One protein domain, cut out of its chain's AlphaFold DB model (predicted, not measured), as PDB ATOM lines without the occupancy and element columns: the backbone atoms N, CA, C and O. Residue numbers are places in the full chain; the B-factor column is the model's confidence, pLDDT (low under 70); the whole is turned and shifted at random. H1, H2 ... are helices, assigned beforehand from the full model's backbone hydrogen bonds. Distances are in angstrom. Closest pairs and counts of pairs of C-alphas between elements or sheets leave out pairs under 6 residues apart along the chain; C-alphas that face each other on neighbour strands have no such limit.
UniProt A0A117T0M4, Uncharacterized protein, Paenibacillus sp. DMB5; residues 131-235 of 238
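AT A GLANCE: This is residues 131 to 235 of the 238 residues of an uncharacterized protein of Paenibacillus sp. DMB5 (UniProt A0A117T0M4). One long helix, H1, runs slanting between two pairs of shorter helices, H2 with H3 as a V towards one end of the longest axis and H4 with H5 towards the other. H6 and H7 make a corner at a third side, and residues 196 to 202, of which 201 and 202 belong to H5, stick out. The printed part has 105 residues with seven named helices, H1 to H7 in chain order, and no named strand: all helix, mostly crossed. It is compact, with a radius of gyration of the C-alphas of 13.7 A and spans of 41 by 34 by 20 A.

HOW THE PARTS SIT: The hub is H1, residues 131 to 150. With residues 139 to 143 alone it touches H4, residues 188 to 194, about perpendicular at 88 degrees; the closest C-alphas, Ile 140 and Val 190, are 6.3 A apart. H5, residues 201 to 213, touches H1 at Ala 207 and Val 136, C-alphas 6.5 A apart. H4 and H5 form a helical hairpin and only just touch, with 3 pairs of C-alphas within 8 A, the closest Asn 188 and Leu 211 at 6.9 A. H7, residues 228 to 233, only just touches H1, with 3 pairs, the closest C-alphas being Glu 134 and Ala 233 at 7.2 A. H6, residues 217 to 226, is near H1 and only just touches H7, only at the corner, with 3 pairs, closest at Ile 224 and Leu 230, C-alphas 5.4 A apart. H2, residues 159 to 167, touches H3, residues 171 to 183, at a steep tilt of 49 degrees, opposite ways; the closest C-alphas, Ala 166 and Ile 174, are 4.9 A apart. H1 and H3 are apart. Every O i to N i+4 pair is within hydrogen-bond range in H1, H2, H3, H5, H6 and H7; H4 has 0 of 3, and 2 of 4 O i to N i+3 pairs.

IN THESE COORDINATES: H1 begins at C-alpha 131 (134.280, 168.497, 159.933) and is 28.7 A long; H3 and H5 each measure 18.4 A. H7 ends at C-alpha 233 (134.609, 160.014, 161.569).

THE WHOLE: The C-alphas farthest apart, Pro 171 and Ile 198, are 42.2 A apart. The printed part has no cut and no long link. Its mean pLDDT is 73.8, with 34 residues under 70, among them 189 to 209.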
ATOM      1  N   LYS A 131     135.649 167.970 159.974       80.06
ATOM      2  CA  LYS A 131     134.280 168.497 159.933       80.06
ATOM      3  C   LYS A 131     133.872 168.871 158.516       80.06
ATOM      4  O   LYS A 131     132.784 168.499 158.093       80.06
ATOM      5  N   LEU A 132     134.745 169.563 157.786       79.25
ATOM      6  CA  LEU A 132     134.494 169.907 156.390       79.25
ATOM      7  C   LEU A 132     134.321 168.654 155.528       79.25
ATOM      8  O   LEU A 132     133.384 168.573 154.739       79.25
ATOM      9  N   VAL A 133     135.210 167.670 155.677       81.38
ATOM     10  CA  VAL A 133     135.135 166.428 154.896       81.38
ATOM     11  C   VAL A 133     133.863 165.647 155.232       81.38
ATOM     12  O   VAL A 133     133.222 165.118 154.328       81.38
ATOM     13  N   GLU A 134     133.466 165.611 156.506       88.38
ATOM     14  CA  GLU A 134     132.208 165.003 156.946       88.38
ATOM     15  C   GLU A 134     130.990 165.678 156.322       88.38
ATOM     16  O   GLU A 134     130.091 165.010 155.812       88.38
ATOM     17  N   GLU A 135     130.978 167.007 156.325       84.56
ATOM     18  CA  GLU A 135     129.910 167.807 155.744       84.56
ATOM     19  C   GLU A 135     129.794 167.552 154.233       84.56
ATOM     20  O   GLU A 135     128.713 167.235 153.733       84.56
ATOM     21  N   VAL A 136     130.923 167.568 153.515       84.00
ATOM     22  CA  VAL A 136     130.985 167.251 152.079       84.00
ATOM     23  C   VAL A 136     130.553 165.813 151.797       84.00
ATOM     24  O   VAL A 136     129.799 165.578 150.851       84.00
ATOM     25  N   PHE A 137     130.961 164.851 152.626       88.81
ATOM     26  CA  PHE A 137     130.532 163.462 152.490       88.81
ATOM     27  C   PHE A 137     129.013 163.324 152.637       88.81
ATOM     28  O   PHE A 137     128.380 162.670 151.809       88.81
ATOM     29  N   ASN A 138     128.417 163.987 153.631       88.06
ATOM     30  CA  ASN A 138     126.968 163.994 153.823       88.06
ATOM     31  C   ASN A 138     126.242 164.644 152.631       88.06
ATOM     32  O   ASN A 138     125.221 164.127 152.182       88.06
ATOM     33  N   TYR A 139     126.789 165.718 152.047       85.75
ATOM     34  CA  TYR A 139     126.216 166.331 150.844       85.75
ATOM     35  C   TYR A 139     126.257 165.415 149.619       85.75
ATOM     36  O   TYR A 139     125.274 165.337 148.879       85.75
ATOM     37  N   ILE A 140     127.371 164.713 149.400       87.38
ATOM     38  CA  ILE A 140     127.489 163.729 148.315       87.38
ATOM     39  C   ILE A 140     126.492 162.588 148.533       87.38
ATOM     40  O   ILE A 140     125.809 162.171 147.597       87.38
ATOM     41  N   GLU A 141     126.400 162.088 149.764       89.56
ATOM     42  CA  GLU A 141     125.505 161.001 150.147       89.56
ATOM     43  C   GLU A 141     124.034 161.360 149.881       89.56
ATOM     44  O   GLU A 141     123.336 160.623 149.175       89.56
ATOM     45  N   ASP A 142     123.600 162.538 150.333       86.75
ATOM     46  CA  ASP A 142     122.276 163.095 150.059       86.75
ATOM     47  C   ASP A 142     122.012 163.257 148.556       86.75
ATOM     48  O   ASP A 142     120.965 162.846 148.050       86.75
ATOM     49  N   TYR A 143     122.963 163.844 147.822       86.06
ATOM     50  CA  TYR A 143     122.833 164.083 146.384       86.06
ATOM     51  C   TYR A 143     122.630 162.777 145.611       86.06
ATOM     52  O   TYR A 143     121.755 162.676 144.740       86.06
ATOM     53  N   ILE A 144     123.422 161.752 145.936       88.00
ATOM     54  CA  ILE A 144     123.302 160.428 145.328       88.00
ATOM     55  C   ILE A 144     121.955 159.806 145.699       88.00
ATOM     56  O   ILE A 144     121.258 159.304 144.815       88.00
ATOM     57  N   PHE A 145     121.559 159.866 146.973       87.56
ATOM     58  CA  PHE A 145     120.289 159.319 147.436       87.56
ATOM     59  C   PHE A 145     119.093 159.949 146.705       87.56
ATOM     60  O   PHE A 145     118.246 159.228 146.167       87.56
ATOM     61  N   GLU A 146     119.038 161.278 146.601       85.06
ATOM     62  CA  GLU A 146     117.981 162.003 145.885       85.06
ATOM     63  C   GLU A 146     117.950 161.655 144.386       85.06
ATOM     64  O   GLU A 146     116.883 161.424 143.808       85.06
ATOM     65  N   ARG A 147     119.116 161.567 143.736       85.19
ATOM     66  CA  ARG A 147     119.224 161.171 142.321       85.19
ATOM     67  C   ARG A 147     118.752 159.738 142.085       85.19
ATOM     68  O   ARG A 147     117.992 159.494 141.149       85.19
ATOM     69  N   GLU A 148     119.199 158.785 142.896       84.88
ATOM     70  CA  GLU A 148     118.881 157.365 142.713       84.88
ATOM     71  C   GLU A 148     117.412 157.069 143.033       84.88
ATOM     72  O   GLU A 148     116.759 156.325 142.295       84.88
ATOM     73  N   THR A 149     116.848 157.703 144.064       80.25
ATOM     74  CA  THR A 149     115.426 157.550 144.414       80.25
ATOM     75  C   THR A 149     114.496 158.097 143.328       80.25
ATOM     76  O   THR A 149     113.516 157.433 142.978       80.25
ATOM     77  N   ARG A 150     114.835 159.233 142.699       77.56
ATOM     78  CA  ARG A 150     114.080 159.788 141.553       77.56
ATOM     79  C   ARG A 150     114.052 158.866 140.332       77.56
ATOM     80  O   ARG A 150     113.101 158.915 139.561       77.56
ATOM     81  N   THR A 151     115.041 157.986 140.171       74.12
ATOM     82  CA  THR A 151     115.064 156.993 139.076       74.12
ATOM     83  C   THR A 151     114.179 155.762 139.321       74.12
ATOM     84  O   THR A 151     114.223 154.808 138.549       74.12
ATOM     85  N   GLY A 152     113.357 155.762 140.379       64.62
ATOM     86  CA  GLY A 152     112.394 154.692 140.671       64.62
ATOM     87  C   GLY A 152     112.931 153.582 141.579       64.62
ATOM     88  O   GLY A 152     112.209 152.628 141.881       64.62
ATOM     89  N   LYS A 153     114.169 153.697 142.077       67.00
ATOM     90  CA  LYS A 153     114.711 152.785 143.092       67.00
ATOM     91  C   LYS A 153     114.153 153.167 144.466       67.00
ATOM     92  O   LYS A 153     114.695 154.027 145.147       67.00
ATOM     93  N   ARG A 154     113.071 152.504 144.894       58.88
ATOM     94  CA  ARG A 154     112.411 152.737 146.202       58.88
ATOM     95  C   ARG A 154     113.301 152.492 147.430       58.88
ATOM     96  O   ARG A 154     112.943 152.918 148.520       58.88
ATOM     97  N   SER A 155     114.427 151.800 147.276       65.38
ATOM     98  CA  SER A 155     115.392 151.563 148.349       65.38
ATOM     99  C   SER A 155     116.802 151.640 147.774       65.38
ATOM    100  O   SER A 155     117.298 150.682 147.177       65.38
ATOM    101  N   PHE A 156     117.420 152.813 147.891       76.19
ATOM    102  CA  PHE A 156     118.849 152.979 147.659       76.19
ATOM    103  C   PHE A 156     119.560 152.887 149.019       76.19
ATOM    104  O   PHE A 156     119.205 153.642 149.926       76.19
ATOM    105  N   PRO A 157     120.483 151.926 149.219       76.19
ATOM    106  CA  PRO A 157     121.220 151.815 150.471       76.19
ATOM    107  C   PRO A 157     122.146 153.016 150.648       76.19
ATOM    108  O   PRO A 157     122.717 153.503 149.677       76.19
ATOM    109  N   ASN A 158     122.313 153.459 151.894       85.56
ATOM    110  CA  ASN A 158     123.122 154.634 152.180       85.56
ATOM    111  C   ASN A 158     124.588 154.447 151.732       85.56
ATOM    112  O   ASN A 158     125.121 153.342 151.887       85.56
ATOM    113  N   LEU A 159     125.247 155.492 151.215       87.06
ATOM    114  CA  LEU A 159     126.605 155.401 150.651       87.06
ATOM    115  C   LEU A 159     127.595 154.867 151.696       87.06
ATOM    116  O   LEU A 159     128.311 153.901 151.433       87.06
ATOM    117  N   ARG A 160     127.541 155.390 152.922       89.88
ATOM    118  CA  ARG A 160     128.305 154.926 154.089       89.88
ATOM    119  C   ARG A 160     128.126 153.428 154.349       89.88
ATOM    120  O   ARG A 160     129.084 152.711 154.627       89.88
ATOM    121  N   THR A 161     126.899 152.922 154.203       88.25
ATOM    122  CA  THR A 161     126.587 151.491 154.380       88.25
ATOM    123  C   THR A 161     127.118 150.648 153.224       88.25
ATOM    124  O   THR A 161     127.568 149.523 153.443       88.25
ATOM    125  N   MET A 162     127.067 151.168 151.995       81.38
ATOM    126  CA  MET A 162     127.650 150.502 150.833       81.38
ATOM    127  C   MET A 162     129.166 150.383 150.967       81.38
ATOM    128  O   MET A 162     129.696 149.297 150.753       81.38
ATOM    129  N   ILE A 163     129.847 151.458 151.369       78.31
ATOM    130  CA  ILE A 163     131.299 151.457 151.570       78.31
ATOM    131  C   ILE A 163     131.673 150.471 152.679       78.31
ATOM    132  O   ILE A 163     132.490 149.588 152.440       78.31
ATOM    133  N   ARG A 164     131.011 150.519 153.844       82.56
ATOM    134  CA  ARG A 164     131.288 149.585 154.950       82.56
ATOM    135  C   ARG A 164     131.147 148.119 154.531       82.56
ATOM    136  O   ARG A 164     132.061 147.328 154.722       82.56
ATOM    137  N   LYS A 165     130.042 147.762 153.870       72.69
ATOM    138  CA  LYS A 165     129.823 146.390 153.375       72.69
ATOM    139  C   LYS A 165     130.802 145.988 152.269       72.69
ATOM    140  O   LYS A 165     131.074 144.801 152.102       72.69
ATOM    141  N   ALA A 166     131.296 146.945 151.484       71.00
ATOM    142  CA  ALA A 166     132.341 146.691 150.500       71.00
ATOM    143  C   ALA A 166     133.693 146.415 151.180       71.00
ATOM    144  O   ALA A 166     134.368 145.466 150.787       71.00
ATOM    145  N   LEU A 167     134.037 147.166 152.234       70.81
ATOM    146  CA  LEU A 167     135.227 146.939 153.065       70.81
ATOM    147  C   LEU A 167     135.169 145.594 153.809       70.81
ATOM    148  O   LEU A 167     136.183 144.917 153.929       70.81
ATOM    149  N   GLU A 168     133.976 145.153 154.219       75.81
ATOM    150  CA  GLU A 168     133.720 143.802 154.757       75.81
ATOM    151  C   GLU A 168     133.847 142.683 153.697       75.81
ATOM    152  O   GLU A 168     133.705 141.502 154.015       75.81
ATOM    153  N   GLY A 169     134.096 143.025 152.427       64.06
ATOM    154  CA  GLY A 169     134.342 142.066 151.351       64.06
ATOM    155  C   GLY A 169     133.088 141.542 150.646       64.06
ATOM    156  O   GLY A 169     133.152 140.504 149.987       64.06
ATOM    157  N   ASN A 170     131.935 142.217 150.746       63.91
ATOM    158  CA  ASN A 170     130.712 141.762 150.078       63.91
ATOM    159  C   ASN A 170     130.781 141.982 148.547       63.91
ATOM    160  O   ASN A 170     130.646 143.121 148.087       63.91
ATOM    161  N   PRO A 171     130.877 140.922 147.716       62.56
ATOM    162  CA  PRO A 171     131.151 141.058 146.282       62.56
ATOM    163  C   PRO A 171     130.017 141.744 145.511       62.56
ATOM    164  O   PRO A 171     130.260 142.485 144.556       62.56
ATOM    165  N   ARG A 172     128.762 141.549 145.939       76.12
ATOM    166  CA  ARG A 172     127.599 142.193 145.315       76.12
ATOM    167  C   ARG A 172     127.600 143.695 145.581       76.12
ATOM    168  O   ARG A 172     127.270 144.475 144.691       76.12
ATOM    169  N   VAL A 173     127.965 144.098 146.796       71.75
ATOM    170  CA  VAL A 173     128.049 145.515 147.162       71.75
ATOM    171  C   VAL A 173     129.245 146.177 146.490       71.75
ATOM    172  O   VAL A 173     129.072 147.266 145.956       71.75
ATOM    173  N   ILE A 174     130.396 145.501 146.411       70.12
ATOM    174  CA  ILE A 174     131.569 145.978 145.663       70.12
ATOM    175  C   ILE A 174     131.185 146.272 144.209       70.12
ATOM    176  O   ILE A 174     131.385 147.386 143.740       70.12
ATOM    177  N   SER A 175     130.530 145.332 143.517       68.94
ATOM    178  CA  SER A 175     130.083 145.547 142.132       68.94
ATOM    179  C   SER A 175     129.107 146.724 141.987       68.94
ATOM    180  O   SER A 175     129.161 147.469 141.002       68.94
ATOM    181  N   ASN A 176     128.200 146.900 142.952       78.44
ATOM    182  CA  ASN A 176     127.269 148.026 142.961       78.44
ATOM    183  C   ASN A 176     127.998 149.356 143.196       78.44
ATOM    184  O   ASN A 176     127.704 150.329 142.508       78.44
ATOM    185  N   LEU A 177     128.963 149.390 144.120       77.50
ATOM    186  CA  LEU A 177     129.781 150.564 144.413       77.50
ATOM    187  C   LEU A 177     130.656 150.937 143.212       77.50
ATOM    188  O   LEU A 177     130.672 152.096 142.826       77.50
ATOM    189  N   THR A 178     131.276 149.969 142.529       75.81
ATOM    190  CA  THR A 178     132.025 150.218 141.282       75.81
ATOM    191  C   THR A 178     131.141 150.836 140.197       75.81
ATOM    192  O   THR A 178     131.574 151.713 139.451       75.81
ATOM    193  N   THR A 179     129.888 150.388 140.089       81.44
ATOM    194  CA  THR A 179     128.925 150.969 139.140       81.44
ATOM    195  C   THR A 179     128.554 152.396 139.537       81.44
ATOM    196  O   THR A 179     128.454 153.269 138.675       81.44
ATOM    197  N   LEU A 180     128.383 152.644 140.838       83.00
ATOM    198  CA  LEU A 180     128.077 153.958 141.387       83.00
ATOM    199  C   LEU A 180     129.228 154.944 141.147       83.00
ATOM    200  O   LEU A 180     129.001 156.010 140.591       83.00
ATOM    201  N   VAL A 181     130.462 154.555 141.459       83.00
ATOM    202  CA  VAL A 181     131.670 155.359 141.231       83.00
ATOM    203  C   VAL A 181     131.818 155.749 139.757       83.00
ATOM    204  O   VAL A 181     132.052 156.912 139.446       83.00
ATOM    205  N   LYS A 182     131.571 154.815 138.827       80.38
ATOM    206  CA  LYS A 182     131.569 155.117 137.384       80.38
ATOM    207  C   LYS A 182     130.463 156.086 136.973       80.38
ATOM    208  O   LYS A 182     130.658 156.872 136.051       80.38
ATOM    209  N   LYS A 183     129.295 155.994 137.611       85.00
ATOM    210  CA  LYS A 183     128.150 156.869 137.337       85.00
ATOM    211  C   LYS A 183     128.392 158.293 137.847       85.00
ATOM    212  O   LYS A 183     127.984 159.238 137.185       85.00
ATOM    213  N   TYR A 184     129.047 158.429 138.996       84.62
ATOM    214  CA  TYR A 184     129.372 159.700 139.643       84.62
ATOM    215  C   TYR A 184     130.858 160.037 139.453       84.62
ATOM    216  O   TYR A 184     131.613 160.231 140.405       84.62
ATOM    217  N   ASN A 185     131.269 160.109 138.185       82.12
ATOM    218  CA  ASN A 185     132.621 160.489 137.763       82.12
ATOM    219  C   ASN A 185     132.839 162.014 137.702       82.12
ATOM    220  O   ASN A 185     133.866 162.466 137.206       82.12
ATOM    221  N   ASN A 186     131.856 162.793 138.152       82.25
ATOM    222  CA  ASN A 186     131.919 164.237 138.297       82.25
ATOM    223  C   ASN A 186     130.961 164.653 139.425       82.25
ATOM    224  O   ASN A 186     129.757 164.406 139.342       82.25
ATOM    225  N   LEU A 187     131.507 165.252 140.480       80.94
ATOM    226  CA  LEU A 187     130.786 165.712 141.665       80.94
ATOM    227  C   LEU A 187     130.572 167.232 141.686       80.94
ATOM    228  O   LEU A 187     130.004 167.745 142.645       80.94
ATOM    229  N   ASN A 188     130.950 167.968 140.636       73.75
ATOM    230  CA  ASN A 188     130.779 169.426 140.598       73.75
ATOM    231  C   ASN A 188     129.304 169.847 140.737       73.75
ATOM    232  O   ASN A 188     129.007 170.890 141.314       73.75
ATOM    233  N   ASP A 189     128.372 169.006 140.281       69.56
ATOM    234  CA  ASP A 189     126.931 169.242 140.409       69.56
ATOM    235  C   ASP A 189     126.426 169.164 141.864       69.56
ATOM    236  O   ASP A 189     125.348 169.680 142.164       69.56
ATOM    237  N   VAL A 190     127.184 168.537 142.776       69.38
ATOM    238  CA  VAL A 190     126.849 168.460 144.211       69.38
ATOM    239  C   VAL A 190     126.869 169.859 144.831       69.38
ATOM    240  O   VAL A 190     125.988 170.196 145.623       69.38
ATOM    241  N   LEU A 191     127.816 170.704 144.405       62.28
ATOM    242  CA  LEU A 191     127.948 172.088 144.870       62.28
ATOM    243  C   LEU A 191     126.758 172.963 144.452       62.28
ATOM    244  O   LEU A 191     126.385 173.892 145.161       62.28
ATOM    245  N   ILE A 192     126.136 172.656 143.312       57.94
ATOM    246  CA  ILE A 192     125.073 173.479 142.719       57.94
ATOM    247  C   ILE A 192     123.723 173.255 143.425       57.94
ATOM    248  O   ILE A 192     122.899 174.161 143.455       57.94
ATOM    249  N   MET A 193     123.476 172.071 144.002       54.62
ATOM    250  CA  MET A 193     122.153 171.715 144.546       54.62
ATOM    251  C   MET A 193     121.931 172.018 146.034       54.62
ATOM    252  O   MET A 193     120.775 172.103 146.443       54.62
ATOM    253  N   LYS A 194     122.981 172.133 146.859       53.78
ATOM    254  CA  LYS A 194     122.833 172.209 148.333       53.78
ATOM    255  C   LYS A 194     123.349 173.507 148.963       53.78
ATOM    256  O   LYS A 194     122.996 173.788 150.104       53.78
ATOM    257  N   PHE A 195     124.112 174.324 148.237       55.41
ATOM    258  CA  PHE A 195     124.683 175.575 148.753       55.41
ATOM    259  C   PHE A 195     123.883 176.815 148.329       55.41
ATOM    260  O   PHE A 195     124.450 177.819 147.893       55.41
ATOM    261  N   ASP A 196     122.556 176.756 148.470       46.75
ATOM    262  CA  ASP A 196     121.688 177.907 148.218       46.75
ATOM    263  C   ASP A 196     121.874 178.975 149.328       46.75
ATOM    264  O   ASP A 196     121.274 178.973 150.402       46.75
ATOM    265  N   VAL A 197     122.780 179.904 149.026       48.31
ATOM    266  CA  VAL A 197     122.751 181.348 149.314       48.31
ATOM    267  C   VAL A 197     123.044 181.881 150.733       48.31
ATOM    268  O   VAL A 197     123.488 183.024 150.792       48.31
ATOM    269  N   ILE A 198     122.902 181.191 151.878       45.62
ATOM    270  CA  ILE A 198     123.034 181.907 153.195       45.62
ATOM    271  C   ILE A 198     123.888 181.202 154.274       45.62
ATOM    272  O   ILE A 198     123.782 181.505 155.459       45.62
ATOM    273  N   THR A 199     124.818 180.308 153.931       44.06
ATOM    274  CA  THR A 199     125.728 179.736 154.951       44.06
ATOM    275  C   THR A 199     127.197 179.835 154.542       44.06
ATOM    276  O   THR A 199     127.727 178.990 153.843       44.06
ATOM    277  N   ILE A 200     127.837 180.908 155.025       47.03
ATOM    278  CA  ILE A 200     129.282 181.055 155.279       47.03
ATOM    279  C   ILE A 200     130.176 180.811 154.044       47.03
ATOM    280  O   ILE A 200     130.666 179.711 153.800       47.03
ATOM    281  N   ALA A 201     130.465 181.891 153.309       53.09
ATOM    282  CA  ALA A 201     131.300 181.902 152.099       53.09
ATOM    283  C   ALA A 201     132.643 181.151 152.232       53.09
ATOM    284  O   ALA A 201     133.109 180.544 151.271       53.09
ATOM    285  N   THR A 202     133.249 181.135 153.422       52.53
ATOM    286  CA  THR A 202     134.512 180.434 153.692       52.53
ATOM    287  C   THR A 202     134.381 178.909 153.720       52.53
ATOM    288  O   THR A 202     135.265 178.233 153.198       52.53
ATOM    289  N   SER A 203     133.301 178.346 154.272       57.91
ATOM    290  CA  SER A 203     133.085 176.888 154.283       57.91
ATOM    291  C   SER A 203     132.738 176.369 152.888       57.91
ATOM    292  O   SER A 203     133.267 175.346 152.464       57.91
ATOM    293  N   ILE A 204     131.942 177.130 152.129       62.72
ATOM    294  CA  ILE A 204     131.608 176.816 150.731       62.72
ATOM    295  C   ILE A 204     132.861 176.833 149.859       62.72
ATOM    296  O   ILE A 204     133.051 175.936 149.038       62.72
ATOM    297  N   GLN A 205     133.734 177.827 150.034       62.97
ATOM    298  CA  GLN A 205     134.973 177.917 149.266       62.97
ATOM    299  C   GLN A 205     135.896 176.732 149.558       62.97
ATOM    300  O   GLN A 205     136.399 176.116 148.623       62.97
ATOM    301  N   LYS A 206     136.070 176.359 150.831       63.34
ATOM    302  CA  LYS A 206     136.869 175.183 151.202       63.34
ATOM    303  C   LYS A 206     136.261 173.875 150.688       63.34
ATOM    304  O   LYS A 206     136.991 173.046 150.155       63.34
ATOM    305  N   ALA A 207     134.941 173.709 150.782       66.81
ATOM    306  CA  ALA A 207     134.233 172.555 150.224       66.81
ATOM    307  C   ALA A 207     134.372 172.486 148.696       66.81
ATOM    308  O   ALA A 207     134.556 171.411 148.134       66.81
ATOM    309  N   SER A 208     134.332 173.642 148.026       66.81
ATOM    310  CA  SER A 208     134.532 173.750 146.581       66.81
ATOM    311  C   SER A 208     135.956 173.385 146.181       66.81
ATOM    312  O   SER A 208     136.126 172.627 145.236       66.81
ATOM    313  N   CYS A 209     136.971 173.862 146.910       65.50
ATOM    314  CA  CYS A 209     138.361 173.461 146.683       65.50
ATOM    315  C   CYS A 209     138.535 171.948 146.873       65.50
ATOM    316  O   CYS A 209     139.097 171.287 146.005       65.50
ATOM    317  N   LEU A 210     137.977 171.389 147.952       71.25
ATOM    318  CA  LEU A 210     138.035 169.952 148.226       71.25
ATOM    319  C   LEU A 210     137.377 169.133 147.105       71.25
ATOM    320  O   LEU A 210     137.938 168.143 146.648       71.25
ATOM    321  N   LEU A 211     136.206 169.551 146.619       71.88
ATOM    322  CA  LEU A 211     135.519 168.879 145.513       71.88
ATOM    323  C   LEU A 211     136.168 169.129 144.148       71.88
ATOM    324  O   LEU A 211     135.962 168.331 143.245       71.88
ATOM    325  N   GLN A 212     136.953 170.190 143.969       72.81
ATOM    326  CA  GLN A 212     137.765 170.368 142.761       72.81
ATOM    327  C   GLN A 212     138.959 169.410 142.745       72.81
ATOM    328  O   GLN A 212     139.270 168.852 141.692       72.81
ATOM    329  N   GLU A 213     139.594 169.204 143.898       68.75
ATOM    330  CA  GLU A 213     140.715 168.278 144.069       68.75
ATOM    331  C   GLU A 213     140.257 166.813 143.981       68.75
ATOM    332  O   GLU A 213     140.855 166.010 143.265       68.75
ATOM    333  N   TYR A 214     139.133 166.485 144.624       80.19
ATOM    334  CA  TYR A 214     138.547 165.142 144.679       80.19
ATOM    335  C   TYR A 214     137.204 165.086 143.939       80.19
ATOM    336  O   TYR A 214     136.170 164.707 144.490       80.19
ATOM    337  N   ASN A 215     137.221 165.467 142.663       77.56
ATOM    338  CA  ASN A 215     136.019 165.697 141.852       77.56
ATOM    339  C   ASN A 215     135.250 164.446 141.412       77.56
ATOM    340  O   ASN A 215     134.186 164.569 140.800       77.56
ATOM    341  N   THR A 216     135.747 163.249 141.711       82.12
ATOM    342  CA  THR A 216     135.048 161.989 141.448       82.12
ATOM    343  C   THR A 216     134.708 161.280 142.749       82.12
ATOM    344  O   THR A 216     135.412 161.411 143.753       82.12
ATOM    345  N   LEU A 217     133.652 160.463 142.726       82.44
ATOM    346  CA  LEU A 217     133.324 159.620 143.874       82.44
ATOM    347  C   LEU A 217     134.461 158.639 144.210       82.44
ATOM    348  O   LEU A 217     134.652 158.330 145.379       82.44
ATOM    349  N   ASP A 218     135.228 158.194 143.208       77.25
ATOM    350  CA  ASP A 218     136.397 157.322 143.398       77.25
ATOM    351  C   ASP A 218     137.472 158.035 144.216       77.25
ATOM    352  O   ASP A 218     137.787 157.627 145.329       77.25
ATOM    353  N   SER A 219     137.942 159.180 143.709       74.19
ATOM    354  CA  SER A 219     138.998 159.982 144.331       74.19
ATOM    355  C   SER A 219     138.623 160.443 145.735       74.19
ATOM    356  O   SER A 219     139.474 160.488 146.617       74.19
ATOM    357  N   PHE A 220     137.346 160.767 145.965       80.94
ATOM    358  CA  PHE A 220     136.876 161.206 147.275       80.94
ATOM    359  C   PHE A 220     136.812 160.053 148.286       80.94
ATOM    360  O   PHE A 220     137.202 160.218 149.442       80.94
ATOM    361  N   ILE A 221     136.372 158.862 147.859       75.00
ATOM    362  CA  ILE A 221     136.408 157.665 148.707       75.00
ATOM    363  C   ILE A 221     137.860 157.260 148.983       75.00
ATOM    364  O   ILE A 221     138.189 156.990 150.135       75.00
ATOM    365  N   GLU A 222     138.740 157.256 147.979       74.88
ATOM    366  CA  GLU A 222     140.169 156.968 148.160       74.88
ATOM    367  C   GLU A 222     140.818 157.921 149.167       74.88
ATOM    368  O   GLU A 222     141.529 157.464 150.062       74.88
ATOM    369  N   TYR A 223     140.521 159.221 149.081       75.88
ATOM    370  CA  TYR A 223     140.979 160.219 150.046       75.88
ATOM    371  C   TYR A 223     140.534 159.888 151.478       75.88
ATOM    372  O   TYR A 223     141.358 159.840 152.389       75.88
ATOM    373  N   ILE A 224     139.252 159.566 151.684       75.00
ATOM    374  CA  ILE A 224     138.737 159.175 153.007       75.00
ATOM    375  C   ILE A 224     139.398 157.885 153.507       75.00
ATOM    376  O   ILE A 224     139.730 157.786 154.685       75.00
ATOM    377  N   LEU A 225     139.582 156.884 152.641       71.12
ATOM    378  CA  LEU A 225     140.146 155.590 153.033       71.12
ATOM    379  C   LEU A 225     141.650 155.661 153.312       71.12
ATOM    380  O   LEU A 225     142.135 154.891 154.141       71.12
ATOM    381  N   LYS A 226     142.367 156.586 152.664       69.50
ATOM    382  CA  LYS A 226     143.783 156.862 152.925       69.50
ATOM    383  C   LYS A 226     144.000 157.375 154.352       69.50
ATOM    384  O   LYS A 226     144.985 157.007 154.979       69.50
ATOM    385  N   HIS A 227     143.046 158.141 154.885       66.19
ATOM    386  CA  HIS A 227     143.119 158.723 156.223       66.19
ATOM    387  C   HIS A 227     142.229 157.982 157.223       66.19
ATOM    388  O   HIS A 227     141.011 158.169 157.273       66.19
ATOM    389  N   LYS A 228     142.841 157.200 158.117       69.12
ATOM    390  CA  LYS A 228     142.102 156.403 159.115       69.12
ATOM    391  C   LYS A 228     141.095 157.234 159.930       69.12
ATOM    392  O   LYS A 228     139.953 156.811 160.091       69.12
ATOM    393  N   LYS A 229     141.491 158.433 160.379       67.81
ATOM    394  CA  LYS A 229     140.639 159.348 161.166       67.81
ATOM    395  C   LYS A 229     139.400 159.820 160.397       67.81
ATOM    396  O   LYS A 229     138.337 159.954 160.995       67.81
ATOM    397  N   LEU A 230     139.517 160.051 159.085       73.62
ATOM    398  CA  LEU A 230     138.367 160.399 158.245       73.62
ATOM    399  C   LEU A 230     137.419 159.211 158.124       73.62
ATOM    400  O   LEU A 230     136.217 159.374 158.296       73.62
ATOM    401  N   GLY A 231     137.945 158.008 157.890       71.62
ATOM    402  CA  GLY A 231     137.115 156.807 157.839       71.62
ATOM    403  C   GLY A 231     136.407 156.495 159.163       71.62
ATOM    404  O   GLY A 231     135.243 156.104 159.141       71.62
ATOM    405  N   GLU A 232     137.060 156.716 160.308       77.50
ATOM    406  CA  GLU A 232     136.442 156.611 161.641       77.50
ATOM    407  C   GLU A 232     135.344 157.671 161.838       77.50
ATOM    408  O   GLU A 232     134.227 157.326 162.219       77.50
ATOM    409  N   ALA A 233     135.606 158.939 161.497       78.38
ATOM    410  CA  ALA A 233     134.609 160.014 161.569       78.38
ATOM    411  C   ALA A 233     133.405 159.758 160.640       78.38
ATOM    412  O   ALA A 233     132.251 159.971 161.008       78.38
ATOM    413  N   MET A 234     133.654 159.193 159.458       82.06
ATOM    414  CA  MET A 234     132.610 158.754 158.534       82.06
ATOM    415  C   MET A 234     131.944 157.442 158.978       82.06
ATOM    416  O   MET A 234     131.035 156.959 158.308       82.06
ATOM    417  N   GLY A 235     132.328 156.836 160.105       81.75
ATOM    418  CA  GLY A 235     131.772 155.569 160.587       81.75
ATOM    419  C   GLY A 235     131.951 154.414 159.592       81.75
ATOM    420  O   GLY A 235     131.090 153.537 159.495       81.75
TER     421      GLY A 235